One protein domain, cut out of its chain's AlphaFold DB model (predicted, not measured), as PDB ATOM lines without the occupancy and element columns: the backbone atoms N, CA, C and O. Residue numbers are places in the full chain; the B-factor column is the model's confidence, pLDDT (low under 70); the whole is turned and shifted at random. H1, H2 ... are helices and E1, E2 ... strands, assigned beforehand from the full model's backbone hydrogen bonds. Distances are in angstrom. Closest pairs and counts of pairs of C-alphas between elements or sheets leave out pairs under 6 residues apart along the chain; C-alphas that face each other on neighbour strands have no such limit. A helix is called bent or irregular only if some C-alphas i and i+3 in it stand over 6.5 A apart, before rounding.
ATOM      1  N   TYR A   4     134.734 144.258 169.822       94.44
ATOM      2  CA  TYR A   4     135.479 145.465 170.196       94.44
ATOM      3  C   TYR A   4     135.591 146.444 169.022       94.44
ATOM      4  O   TYR A   4     135.415 146.090 167.858       94.44
ATOM      5  N   GLY A   5     135.950 147.690 169.330       92.44
ATOM      6  CA  GLY A   5     136.010 148.762 168.341       92.44
ATOM      7  C   GLY A   5     134.648 149.428 168.111       92.44
ATOM      8  O   GLY A   5     133.784 149.332 168.983       92.44
ATOM      9  N   PRO A   6     134.456 150.135 166.983       93.81
ATOM     10  CA  PRO A   6     135.342 150.199 165.817       93.81
ATOM     11  C   PRO A   6     136.690 150.865 166.122       93.81
ATOM     12  O   PRO A   6     136.747 151.899 166.784       93.81
ATOM     13  N   VAL A   7     137.789 150.271 165.656       93.88
ATOM     14  CA  VAL A   7     139.154 150.790 165.836       93.88
ATOM     15  C   VAL A   7     139.717 151.315 164.513       93.88
ATOM     16  O   VAL A   7     139.451 150.723 163.465       93.88
ATOM     17  N   PRO A   8     140.519 152.397 164.518       94.38
ATOM     18  CA  PRO A   8     141.193 152.859 163.311       94.38
ATOM     19  C   PRO A   8     142.254 151.837 162.872       94.38
ATOM     20  O   PRO A   8     143.308 151.687 163.491       94.38
ATOM     21  N   SER A   9     141.967 151.130 161.786       91.75
ATOM     22  CA  SER A   9     142.874 150.240 161.073       91.75
ATOM     23  C   SER A   9     143.597 150.999 159.973       91.75
ATOM     24  O   SER A   9     143.002 151.652 159.119       91.75
ATOM     25  N   TRP A  10     144.915 150.838 159.941       91.00
ATOM     26  CA  TRP A  10     145.777 151.482 158.953       91.00
ATOM     27  C   TRP A  10     145.569 150.886 157.555       91.00
ATOM     28  O   TRP A  10     145.939 151.503 156.562       91.00
ATOM     29  N   ARG A  11     145.016 149.665 157.484       91.44
ATOM     30  CA  ARG A  11     144.799 148.910 156.241       91.44
ATOM     31  C   ARG A  11     143.354 148.930 155.757       91.44
ATOM     32  O   ARG A  11     143.141 148.804 154.558       91.44
ATOM     33  N   TYR A  12     142.387 149.032 156.669       89.50
ATOM     34  CA  TYR A  12     140.978 148.747 156.370       89.50
ATOM     35  C   TYR A  12     139.998 149.831 156.845       89.50
ATOM     36  O   TYR A  12     138.807 149.567 156.920       89.50
ATOM     37  N   GLY A  13     140.475 151.027 157.208       93.38
ATOM     38  CA  GLY A  13     139.604 152.079 157.741       93.38
ATOM     39  C   GLY A  13     139.154 151.776 159.172       93.38
ATOM     40  O   GLY A  13     139.953 151.353 160.002       93.38
ATOM     41  N   ARG A  14     137.892 152.007 159.511       94.56
ATOM     42  CA  ARG A  14     137.305 151.750 160.830       94.56
ATOM     43  C   ARG A  14     136.860 150.292 160.926       94.56
ATOM     44  O   ARG A  14     135.843 149.889 160.375       94.56
ATOM     45  N   SER A  15     137.638 149.500 161.655       95.06
ATOM     46  CA  SER A  15     137.462 148.054 161.773       95.06
ATOM     47  C   SER A  15     136.686 147.691 163.032       95.06
ATOM     48  O   SER A  15     137.133 147.999 164.137       95.06
ATOM     49  N   PHE A  16     135.563 146.993 162.895       95.88
ATOM     50  CA  PHE A  16     134.855 146.374 164.013       95.88
ATOM     51  C   PHE A  16     135.375 144.949 164.232       95.88
ATOM     52  O   PHE A  16     135.366 144.119 163.325       95.88
ATOM     53  N   GLY A  17     135.904 144.678 165.420       95.75
ATOM     54  CA  GLY A  17     136.579 143.427 165.736       95.75
ATOM     55  C   GLY A  17     135.661 142.401 166.388       95.75
ATOM     56  O   GLY A  17     134.872 142.749 167.265       95.75
ATOM     57  N   VAL A  18     135.807 141.135 165.992       97.38
ATOM     58  CA  VAL A  18     135.082 139.990 166.559       97.38
ATOM     59  C   VAL A  18     136.076 138.923 167.024       97.38
ATOM     60  O   VAL A  18     136.821 138.354 166.222       97.38
ATOM     61  N   ASP A  19     136.078 138.645 168.324       96.88
ATOM     62  CA  ASP A  19     136.879 137.621 168.984       96.88
ATOM     63  C   ASP A  19     136.101 136.305 169.099       96.88
ATOM     64  O   ASP A  19     135.290 136.108 170.006       96.88
ATOM     65  N   VAL A  20     136.404 135.375 168.196       96.94
ATOM     66  CA  VAL A  20     135.789 134.039 168.149       96.94
ATOM     67  C   VAL A  20     136.465 133.016 169.066       96.94
ATOM     68  O   VAL A  20     136.011 131.880 169.154       96.94
ATOM     69  N   THR A  21     137.553 133.391 169.740       94.81
ATOM     70  CA  THR A  21     138.314 132.494 170.630       94.81
ATOM     71  C   THR A  21     138.034 132.759 172.102       94.81
ATOM     72  O   THR A  21     137.972 131.813 172.891       94.81
ATOM     73  N   SER A  22     137.811 134.037 172.441       92.44
ATOM     74  CA  SER A  22     137.609 134.583 173.786       92.44
ATOM     75  C   SER A  22     138.728 134.274 174.789       92.44
ATOM     76  O   SER A  22     139.419 133.260 174.683       92.44
ATOM     77  N   PRO A  23     138.918 135.114 175.821       93.06
ATOM     78  CA  PRO A  23     139.834 134.802 176.911       93.06
ATOM     79  C   PRO A  23     139.537 133.434 177.561       93.06
ATOM     80  O   PRO A  23     138.371 133.054 177.674       93.06
ATOM     81  N   PRO A  24     140.561 132.704 178.038       93.69
ATOM     82  CA  PRO A  24     141.983 133.057 178.014       93.69
ATOM     83  C   PRO A  24     142.607 132.911 176.615       93.69
ATOM     84  O   PRO A  24     142.000 132.331 175.728       93.69
ATOM     85  N   LYS A  25     143.826 133.435 176.408       94.75
ATOM     86  CA  LYS A  25     144.518 133.381 175.106       94.75
ATOM     87  C   LYS A  25     144.763 131.940 174.644       94.75
ATOM     88  O   LYS A  25     145.602 131.265 175.254       94.75
ATOM     89  N   LYS A  26     144.107 131.546 173.542       94.75
ATOM     90  CA  LYS A  26     144.215 130.235 172.871       94.75
ATOM     91  C   LYS A  26     144.979 130.374 171.558       94.75
ATOM     92  O   LYS A  26     144.538 131.064 170.640       94.75
ATOM     93  N   CYS A  27     146.162 129.777 171.464       94.88
ATOM     94  CA  CYS A  27     146.989 129.877 170.261       94.88
ATOM     95  C   CYS A  27     147.922 128.666 170.134       94.88
ATOM     96  O   CYS A  27     148.330 128.077 171.135       94.88
ATOM     97  N   THR A  28     148.296 128.325 168.903       94.94
ATOM     98  CA  THR A  28     149.319 127.309 168.599       94.94
ATOM     99  C   THR A  28     150.738 127.813 168.870       94.94
ATOM    100  O   THR A  28     151.663 127.021 169.035       94.94
ATOM    101  N   TYR A  29     150.918 129.134 168.962       94.06
ATOM    102  CA  TYR A  29     152.193 129.786 169.240       94.06
ATOM    103  C   TYR A  29     152.200 130.484 170.600       94.06
ATOM    104  O   TYR A  29     151.167 130.899 171.126       94.06
ATOM    105  N   ASN A  30     153.401 130.702 171.138       94.62
ATOM    106  CA  ASN A  30     153.643 131.511 172.333       94.62
ATOM    107  C   ASN A  30     154.679 132.613 172.050       94.62
ATOM    108  O   ASN A  30     155.759 132.650 172.636       94.62
ATOM    109  N   CYS A  31     154.374 133.481 171.081       94.88
ATOM    110  CA  CYS A  31     155.295 134.520 170.623       94.88
ATOM    111  C   CYS A  31     155.666 135.489 171.758       94.88
ATOM    112  O   CYS A  31     154.785 136.113 172.350       94.88
ATOM    113  N   VAL A  32     156.968 135.692 171.983       96.44
ATOM    114  CA  VAL A  32     157.502 136.613 173.010       96.44
ATOM    115  C   VAL A  32     157.116 138.078 172.779       96.44
ATOM    116  O   VAL A  32     157.129 138.876 173.707       96.44
ATOM    117  N   TYR A  33     156.757 138.423 171.542       95.44
ATOM    118  CA  TYR A  33     156.349 139.761 171.111       95.44
ATOM    119  C   TYR A  33     154.825 139.910 170.971       95.44
ATOM    120  O   TYR A  33     154.345 140.890 170.404       95.44
ATOM    121  N   CYS A  34     154.036 138.931 171.423       94.12
ATOM    122  CA  CYS A  34     152.585 139.030 171.325       94.12
ATOM    123  C   CYS A  34     152.058 140.125 172.266       94.12
ATOM    124  O   CYS A  34     152.243 140.040 173.477       94.12
ATOM    125  N   GLN A  35     151.330 141.103 171.722       92.44
ATOM    126  CA  GLN A  35     150.710 142.190 172.498       92.44
ATOM    127  C   GLN A  35     149.716 141.705 173.568       92.44
ATOM    128  O   GLN A  35     149.482 142.389 174.556       92.44
ATOM    129  N   LEU A  36     149.156 140.504 173.387       92.44
ATOM    130  CA  LEU A  36     148.240 139.860 174.332       92.44
ATOM    131  C   LEU A  36     148.975 139.110 175.458       92.44
ATOM    132  O   LEU A  36     148.342 138.490 176.310       92.44
ATOM    133  N   GLY A  37     150.310 139.124 175.445       94.62
ATOM    134  CA  GLY A  37     151.156 138.400 176.384       94.62
ATOM    135  C   GLY A  37     151.268 136.903 176.084       94.62
ATOM    136  O   GLY A  37     151.012 136.432 174.968       94.62
ATOM    137  N   PHE A  38     151.689 136.149 177.101       95.06
ATOM    138  CA  PHE A  38     151.919 134.708 176.996       95.06
ATOM    139  C   PHE A  38     150.627 133.929 176.750       95.06
ATOM    140  O   PHE A  38     149.584 134.206 177.345       95.06
ATOM    141  N   THR A  39     150.725 132.916 175.896       94.81
ATOM    142  CA  THR A  39     149.649 131.959 175.636       94.81
ATOM    143  C   THR A  39     149.346 131.176 176.907       94.81
ATOM    144  O   THR A  39     150.244 130.629 177.548       94.81
ATOM    145  N   LYS A  40     148.073 131.189 177.310       93.94
ATOM    146  CA  LYS A  40     147.600 130.534 178.536       93.94
ATOM    147  C   LYS A  40     147.128 129.119 178.251       93.94
ATOM    148  O   LYS A  40     147.358 128.233 179.065       93.94
ATOM    149  N   GLU A  41     146.552 128.919 177.075       93.38
ATOM    150  CA  GLU A  41     146.078 127.633 176.593       93.38
ATOM    151  C   GLU A  41     146.767 127.325 175.262       93.38
ATOM    152  O   GLU A  41     146.559 128.009 174.255       93.38
ATOM    153  N   HIS A  42     147.680 126.355 175.297       93.44
ATOM    154  CA  HIS A  42     148.476 125.971 174.137       93.44
ATOM    155  C   HIS A  42     147.696 124.956 173.318       93.44
ATOM    156  O   HIS A  42     147.371 123.876 173.807       93.44
ATOM    157  N   VAL A  43     147.417 125.316 172.072       94.62
ATOM    158  CA  VAL A  43     146.545 124.538 171.195       94.62
ATOM    159  C   VAL A  43     147.400 123.698 170.261       94.62
ATOM    160  O   VAL A  43     148.253 124.234 169.557       94.62
ATOM    161  N   THR A  44     147.188 122.384 170.242       92.12
ATOM    162  CA  THR A  44     147.879 121.473 169.310       92.12
ATOM    163  C   THR A  44     147.044 121.162 168.074       92.12
ATOM    164  O   THR A  44     147.602 120.879 167.019       92.12
ATOM    165  N   SER A  45     145.717 121.235 168.193       94.19
ATOM    166  CA  SER A  45     144.780 121.130 167.075       94.19
ATOM    167  C   SER A  45     143.477 121.882 167.387       94.19
ATOM    168  O   SER A  45     143.153 122.042 168.569       94.19
ATOM    169  N   PRO A  46     142.715 122.352 166.383       93.56
ATOM    170  CA  PRO A  46     141.434 123.027 166.612       93.56
ATOM    171  C   PRO A  46     140.448 122.207 167.461       93.56
ATOM    172  O   PRO A  46     139.730 122.756 168.292       93.56
ATOM    173  N   GLU A  47     140.464 120.878 167.325       94.56
ATOM    174  CA  GLU A  47     139.571 119.976 168.061       94.56
ATOM    175  C   GLU A  47     139.830 119.994 169.572       94.56
ATOM    176  O   GLU A  47     138.912 119.762 170.354       94.56
ATOM    177  N   SER A  48     141.060 120.307 169.995       93.38
ATOM    178  CA  SER A  48     141.447 120.308 171.414       93.38
ATOM    179  C   SER A  48     140.799 121.416 172.246       93.38
ATOM    180  O   SER A  48     140.860 121.352 173.471       93.38
ATOM    181  N   ILE A  49     140.177 122.411 171.602       92.75
ATOM    182  CA  ILE A  49     139.604 123.579 172.277       92.75
ATOM    183  C   ILE A  49     138.101 123.754 172.057       92.75
ATOM    184  O   ILE A  49     137.559 124.730 172.565       92.75
ATOM    185  N   ILE A  50     137.418 122.846 171.348       92.31
ATOM    186  CA  ILE A  50     135.990 122.991 170.987       92.31
ATOM    187  C   ILE A  50     135.126 123.336 172.209       92.31
ATOM    188  O   ILE A  50     134.358 124.293 172.165       92.31
ATOM    189  N   ASP A  51     135.319 122.631 173.325       91.69
ATOM    190  CA  ASP A  51     134.526 122.825 174.549       91.69
ATOM    191  C   ASP A  51     134.874 124.113 175.320       91.69
ATOM    192  O   ASP A  51     134.139 124.537 176.211       91.69
ATOM    193  N   SER A  52     136.011 124.735 175.002       91.69
ATOM    194  CA  SER A  52     136.490 125.977 175.628       91.69
ATOM    195  C   SER A  52     136.130 127.235 174.827       91.69
ATOM    196  O   SER A  52     136.398 128.358 175.273       91.69
ATOM    197  N   LEU A  53     135.585 127.054 173.619       94.50
ATOM    198  CA  LEU A  53     135.202 128.139 172.729       94.50
ATOM    199  C   LEU A  53     133.809 128.674 173.086       94.50
ATOM    200  O   LEU A  53     132.948 127.932 173.562       94.50
ATOM    201  N   PRO A  54     133.564 129.973 172.855       94.19
ATOM    202  CA  PRO A  54     132.238 130.546 173.030       94.19
ATOM    203  C   PRO A  54     131.223 129.931 172.047       94.19
ATOM    204  O   PRO A  54     131.577 129.669 170.894       94.19
ATOM    205  N   PRO A  55     129.950 129.760 172.450       96.19
ATOM    206  CA  PRO A  55     128.904 129.316 171.537       96.19
ATOM    207  C   PRO A  55     128.718 130.295 170.374       96.19
ATOM    208  O   PRO A  55     128.601 131.503 170.582       96.19
ATOM    209  N   THR A  56     128.593 129.772 169.152       96.69
ATOM    210  CA  THR A  56     128.356 130.566 167.930       96.69
ATOM    211  C   THR A  56     127.212 131.568 168.089       96.69
ATOM    212  O   THR A  56     127.371 132.747 167.771       96.69
ATOM    213  N   ASN A  57     126.083 131.135 168.659       97.06
ATOM    214  CA  ASN A  57     124.921 132.000 168.867       97.06
ATOM    215  C   ASN A  57     125.216 133.193 169.780       97.06
ATOM    216  O   ASN A  57     124.701 134.281 169.532       97.06
ATOM    217  N   ASP A  58     126.043 133.018 170.809       97.75
ATOM    218  CA  ASP A  58     126.358 134.092 171.751       97.75
ATOM    219  C   ASP A  58     127.188 135.182 171.063       97.75
ATOM    220  O   ASP A  58     126.909 136.371 171.224       97.75
ATOM    221  N   ILE A  59     128.153 134.774 170.232       97.25
ATOM    222  CA  ILE A  59     128.989 135.677 169.431       97.25
ATOM    223  C   ILE A  59     128.121 136.455 168.445       97.25
ATOM    224  O   ILE A  59     128.167 137.682 168.418       97.25
ATOM    225  N   VAL A  60     127.315 135.749 167.646       97.00
ATOM    226  CA  VAL A  60     126.487 136.365 166.604       97.00
ATOM    227  C   VAL A  60     125.468 137.324 167.221       97.00
ATOM    228  O   VAL A  60     125.297 138.436 166.723       97.00
ATOM    229  N   ASN A  61     124.822 136.936 168.326       96.88
ATOM    230  CA  ASN A  61     123.865 137.798 169.013       96.88
ATOM    231  C   ASN A  61     124.542 139.053 169.579       96.88
ATOM    232  O   ASN A  61     123.997 140.146 169.433       96.88
ATOM    233  N   GLU A  62     125.730 138.928 170.183       96.75
ATOM    234  CA  GLU A  62     126.479 140.095 170.658       96.75
ATOM    235  C   GLU A  62     126.877 141.016 169.496       96.75
ATOM    236  O   GLU A  62     126.715 142.230 169.608       96.75
ATOM    237  N   VAL A  63     127.336 140.462 168.368       95.75
ATOM    238  CA  VAL A  63     127.678 141.231 167.161       95.75
ATOM    239  C   VAL A  63     126.473 142.010 166.643       95.75
ATOM    240  O   VAL A  63     126.578 143.224 166.476       95.75
ATOM    241  N   SER A  64     125.329 141.349 166.437       93.62
ATOM    242  CA  SER A  64     124.108 142.006 165.951       93.62
ATOM    243  C   SER A  64     123.661 143.127 166.890       93.62
ATOM    244  O   SER A  64     123.512 144.264 166.451       93.62
ATOM    245  N   LEU A  65     123.547 142.846 168.192       94.56
ATOM    246  CA  LEU A  65     123.119 143.838 169.185       94.56
ATOM    247  C   LEU A  65     124.100 145.006 169.319       94.56
ATOM    248  O   LEU A  65     123.691 146.126 169.622       94.56
ATOM    249  N   THR A  66     125.398 144.756 169.149       94.69
ATOM    250  CA  THR A  66     126.410 145.812 169.230       94.69
ATOM    251  C   THR A  66     126.354 146.697 167.996       94.69
ATOM    252  O   THR A  66     126.372 147.914 168.139       94.69
ATOM    253  N   ILE A  67     126.215 146.117 166.804       92.31
ATOM    254  CA  ILE A  67     126.117 146.890 165.564       92.31
ATOM    255  C   ILE A  67     124.812 147.689 165.507       92.31
ATOM    256  O   ILE A  67     124.856 148.846 165.121       92.31
ATOM    257  N   GLU A  68     123.684 147.149 165.981       90.69
ATOM    258  CA  GLU A  68     122.418 147.899 166.096       90.69
ATOM    259  C   GLU A  68     122.521 149.141 166.997       90.69
ATOM    260  O   GLU A  68     121.776 150.105 166.830       90.69
ATOM    261  N   ARG A  69     123.428 149.116 167.981       92.50
ATOM    262  CA  ARG A  69     123.679 150.244 168.892       92.50
ATOM    263  C   ARG A  69     124.713 151.227 168.355       92.50
ATOM    264  O   ARG A  69     124.841 152.321 168.907       92.50
ATOM    265  N   LEU A  70     125.480 150.825 167.350       90.56
ATOM    266  CA  LEU A  70     126.475 151.655 166.693       90.56
ATOM    267  C   LEU A  70     125.867 152.299 165.448       90.56
ATOM    268  O   LEU A  70     124.903 151.812 164.867       90.56
ATOM    269  N   ASP A  71     126.462 153.404 165.020       87.75
ATOM    270  CA  ASP A  71     126.192 153.933 163.690       87.75
ATOM    271  C   ASP A  71     126.937 153.066 162.667       87.75
ATOM    272  O   ASP A  71     128.172 153.025 162.668       87.75
ATOM    273  N   ILE A  72     126.196 152.322 161.842       85.62
ATOM    274  CA  ILE A  72     126.765 151.347 160.902       85.62
ATOM    275  C   ILE A  72     127.676 152.005 159.859       85.62
ATOM    276  O   ILE A  72     128.671 151.401 159.470       85.62
ATOM    277  N   GLU A  73     127.430 153.275 159.521       87.31
ATOM    278  CA  GLU A  73     128.269 154.088 158.625       87.31
ATOM    279  C   GLU A  73     129.672 154.341 159.202       87.31
ATOM    280  O   GLU A  73     130.582 154.814 158.523       87.31
ATOM    281  N   THR A  74     129.878 154.034 160.485       89.38
ATOM    282  CA  THR A  74     131.177 154.156 161.149       89.38
ATOM    283  C   THR A  74     132.005 152.873 161.109       89.38
ATOM    284  O   THR A  74     133.073 152.831 161.735       89.38
ATOM    285  N   ILE A  75     131.530 151.839 160.410       93.88
ATOM    286  CA  ILE A  75     132.178 150.534 160.274       93.88
ATOM    287  C   ILE A  75     132.481 150.287 158.797       93.88
ATOM    288  O   ILE A  75     131.587 150.000 158.014       93.88
ATOM    289  N   ASP A  76     133.763 150.324 158.438       93.44
ATOM    290  CA  ASP A  76     134.213 150.026 157.073       93.44
ATOM    291  C   ASP A  76     134.392 148.512 156.857       93.44
ATOM    292  O   ASP A  76     134.256 147.995 155.749       93.44
ATOM    293  N   VAL A  77     134.736 147.775 157.920       93.94
ATOM    294  CA  VAL A  77     134.968 146.328 157.850       93.94
ATOM    295  C   VAL A  77     134.673 145.639 159.181       93.94
ATOM    296  O   VAL A  77     134.909 146.198 160.253       93.94
ATOM    297  N   ILE A  78     134.224 144.385 159.115       94.88
ATOM    298  CA  ILE A  78     134.209 143.462 160.255       94.88
ATOM    299  C   ILE A  78     135.401 142.508 160.133       94.88
ATOM    300  O   ILE A  78     135.571 141.848 159.107       94.88
ATOM    301  N   THR A  79     136.212 142.406 161.183       95.12
ATOM    302  CA  THR A  79     137.410 141.553 161.212       95.12
ATOM    303  C   THR A  79     137.335 140.512 162.315       95.12
ATOM    304  O   THR A  79     137.135 140.866 163.477       95.12
ATOM    305  N   PHE A  80     137.612 139.248 161.984       96.06
ATOM    306  CA  PHE A  80     137.891 138.229 162.993       96.06
ATOM    307  C   PHE A  80     139.322 138.375 163.498       96.06
ATOM    308  O   PHE A  80     140.287 138.197 162.759       96.06
ATOM    309  N   SER A  81     139.442 138.756 164.760       91.81
ATOM    310  CA  SER A  81     140.700 138.966 165.471       91.81
ATOM    311  C   SER A  81     140.354 139.077 166.947       91.81
ATOM    312  O   SER A  81     139.286 139.579 167.283       91.81
ATOM    313  N   GLY A  82     141.232 138.666 167.849       89.94
ATOM    314  CA  GLY A  82     140.900 138.688 169.265       89.94
ATOM    315  C   GLY A  82     141.947 137.999 170.114       89.94
ATOM    316  O   GLY A  82     143.144 138.146 169.876       89.94
ATOM    317  N   THR A  83     141.491 137.243 171.105       92.94
ATOM    318  CA  THR A  83     142.314 136.646 172.154       92.94
ATOM    319  C   THR A  83     142.900 135.299 171.723       92.94
ATOM    320  O   THR A  83     142.811 134.300 172.433       92.94
ATOM    321  N   GLY A  84     143.538 135.254 170.554       91.44
ATOM    322  CA  GLY A  84     144.042 134.003 169.999       91.44
ATOM    323  C   GLY A  84     144.202 134.022 168.490       91.44
ATOM    324  O   GLY A  84     144.182 135.080 167.865       91.44
ATOM    325  N   GLU A  85     144.374 132.829 167.928       92.38
ATOM    326  CA  GLU A  85     144.343 132.601 166.481       92.38
ATOM    327  C   GLU A  85     142.898 132.274 166.054       92.38
ATOM    328  O   GLU A  85     142.407 131.197 166.407       92.38
ATOM    329  N   PRO A  86     142.192 133.170 165.330       94.69
ATOM    330  CA  PRO A  86     140.775 132.994 165.006       94.69
ATOM    331  C   PRO A  86     140.460 131.693 164.269       94.69
ATOM    332  O   PRO A  86     139.412 131.098 164.511       94.69
ATOM    333  N   THR A  87     141.367 131.218 163.409       94.12
ATOM    334  CA  THR A  87     141.140 130.005 162.606       94.12
ATOM    335  C   THR A  87     141.125 128.715 163.427       94.12
ATOM    336  O   THR A  87     140.863 127.652 162.876       94.12
ATOM    337  N   LEU A  88     141.428 128.777 164.729       94.88
ATOM    338  CA  LEU A  88     141.272 127.637 165.633       94.88
ATOM    339  C   LEU A  88     139.808 127.385 166.014       94.88
ATOM    340  O   LEU A  88     139.498 126.298 166.494       94.88
ATOM    341  N   ASN A  89     138.909 128.349 165.795       96.00
ATOM    342  CA  ASN A  89     137.479 128.112 165.925       96.00
ATOM    343  C   ASN A  89     136.945 127.472 164.632       96.00
ATOM    344  O   ASN A  89     136.821 128.140 163.606       96.00
ATOM    345  N   LEU A  90     136.621 126.177 164.689       96.06
ATOM    346  CA  LEU A  90     136.114 125.416 163.540       96.06
ATOM    347  C   LEU A  90     134.736 125.881 163.042       96.06
ATOM    348  O   LEU A  90     134.378 125.556 161.917       96.06
ATOM    349  N   ASP A  91     133.995 126.651 163.841       96.38
ATOM    350  CA  ASP A  91     132.705 127.236 163.465       96.38
ATOM    351  C   ASP A  91     132.839 128.669 162.906       96.38
ATOM    352  O   ASP A  91     131.835 129.362 162.719       96.38
ATOM    353  N   ILE A  92     134.060 129.151 162.629       96.12
ATOM    354  CA  ILE A  92     134.292 130.516 162.118       96.12
ATOM    355  C   ILE A  92     133.550 130.801 160.803       96.12
ATOM    356  O   ILE A  92     133.118 131.930 160.569       96.12
ATOM    357  N   ASP A  93     133.360 129.791 159.954       96.44
ATOM    358  CA  ASP A  93     132.590 129.896 158.716       96.44
ATOM    359  C   ASP A  93     131.096 130.120 159.000       96.44
ATOM    360  O   ASP A  93     130.496 131.036 158.437       96.44
ATOM    361  N   LYS A  94     130.509 129.353 159.925       97.00
ATOM    362  CA  LYS A  94     129.119 129.517 160.372       97.00
ATOM    363  C   LYS A  94     128.904 130.902 160.971       97.00
ATOM    364  O   LYS A  94     127.972 131.595 160.570       97.00
ATOM    365  N   ILE A  95     129.809 131.333 161.854       97.12
ATOM    366  CA  ILE A  95     129.789 132.676 162.450       97.12
ATOM    367  C   ILE A  95     129.823 133.745 161.345       97.12
ATOM    368  O   ILE A  95     129.021 134.678 161.363       97.12
ATOM    369  N   LEU A  96     130.703 133.600 160.348       95.81
ATOM    370  CA  LEU A  96     130.786 134.514 159.204       95.81
ATOM    371  C   LEU A  96     129.475 134.578 158.415       95.81
ATOM    372  O   LEU A  96     129.018 135.678 158.092       95.81
ATOM    373  N   PHE A  97     128.879 133.432 158.083       95.62
ATOM    374  CA  PHE A  97     127.640 133.391 157.305       95.62
ATOM    375  C   PHE A  97     126.461 133.992 158.074       95.62
ATOM    376  O   PHE A  97     125.673 134.736 157.491       95.62
ATOM    377  N   GLU A  98     126.363 133.728 159.377       95.88
ATOM    378  CA  GLU A  98     125.321 134.308 160.221       95.88
ATOM    379  C   GLU A  98     125.480 135.818 160.413       95.88
ATOM    380  O   GLU A  98     124.499 136.552 160.331       95.88
ATOM    381  N   ILE A  99     126.701 136.316 160.618       94.62
ATOM    382  CA  ILE A  99     126.929 137.765 160.713       94.62
ATOM    383  C   ILE A  99     126.559 138.442 159.389       94.62
ATOM    384  O   ILE A  99     125.843 139.443 159.393       94.62
ATOM    385  N   LYS A 100     126.980 137.878 158.249       92.19
ATOM    386  CA  LYS A 100     126.650 138.424 156.923       92.19
ATOM    387  C   LYS A 100     125.151 138.447 156.627       92.19
ATOM    388  O   LYS A 100     124.709 139.320 155.892       92.19
ATOM    389  N   SER A 101     124.374 137.499 157.153       92.50
ATOM    390  CA  SER A 101     122.923 137.469 156.925       92.50
ATOM    391  C   SER A 101     122.157 138.471 157.791       92.50
ATOM    392  O   SER A 101     121.062 138.883 157.413       92.50
ATOM    393  N   ARG A 102     122.726 138.877 158.933       88.88
ATOM    394  CA  ARG A 102     122.098 139.806 159.886       88.88
ATOM    395  C   ARG A 102     122.560 141.253 159.729       88.88
ATOM    396  O   ARG A 102     121.867 142.149 160.195       88.88
ATOM    397  N   VAL A 103     123.719 141.487 159.112       84.31
ATOM    398  CA  VAL A 103     124.347 142.811 159.077       84.31
ATOM    399  C   VAL A 103     124.756 143.196 157.658       84.31
ATOM    400  O   VAL A 103     125.566 142.525 157.022       84.31
TER     401      VAL A 103
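This is residues 4 to 103 of the 107 residues of an uncharacterized protein of Thorarchaeota archaeon (strain OWC) (UniProt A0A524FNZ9). A small three-stranded sheet, E1, E2 and E3, has H2 over its inner strand E2, and H3 packs beside H2, while a long loop, residues 19 to 45, leads away to short H1 at the other end. The 100 printed residues, under half in named elements, run E1, E2, H1, H2, E3, H3; class mixed, sheet mixed, order E1, E2, E3. The whole is compact, radius of gyration of the C-alphas 14.0 A, spans 39 by 28 by 18 A.

E1, residues 4 to 9, and E2, residues 13 to 18, form an antiparallel hairpin; N 7 and O 15 are 2.8 A apart. H1, residues 46 to 52, is irregular, C-alphas 48 and 51 being 8.0 A apart; 0 of 3 O i to N i+4 pairs and 2 of 4 O i to N i+3 pairs are within hydrogen-bond range. H2, residues 56 to 69, is on the sheet; its closest C-alphas to E2 are Val 63 and Val 18, 7.5 A. E3, residues 77 to 80, is parallel to E2, N 18 and O 79 2.9 A apart; E2, H1, H2, E3 form a strand-helix-strand unit, two parallel strands joined through helices, with a right-handed crossover. H3, residues 92 to 102, only grazes the sheet and touches H2, closest C-alphas Ile 95 and Thr 56, 6.0 A, at an only just steep tilt of 36 degrees, the same way. In H2 and H3 every O i to N i+4 pair is within range.

E1 begins at C-alpha 4 (135.479, 145.465, 170.196); H2 is 20.2 A long, E2 15.6 A, H3 15.5 A, ending at C-alpha 102 (122.098, 139.806, 159.886).

The printed part has no cut; the links E2 to H1 and E3 to H3 are long; no printed residue is under 70 in pLDDT.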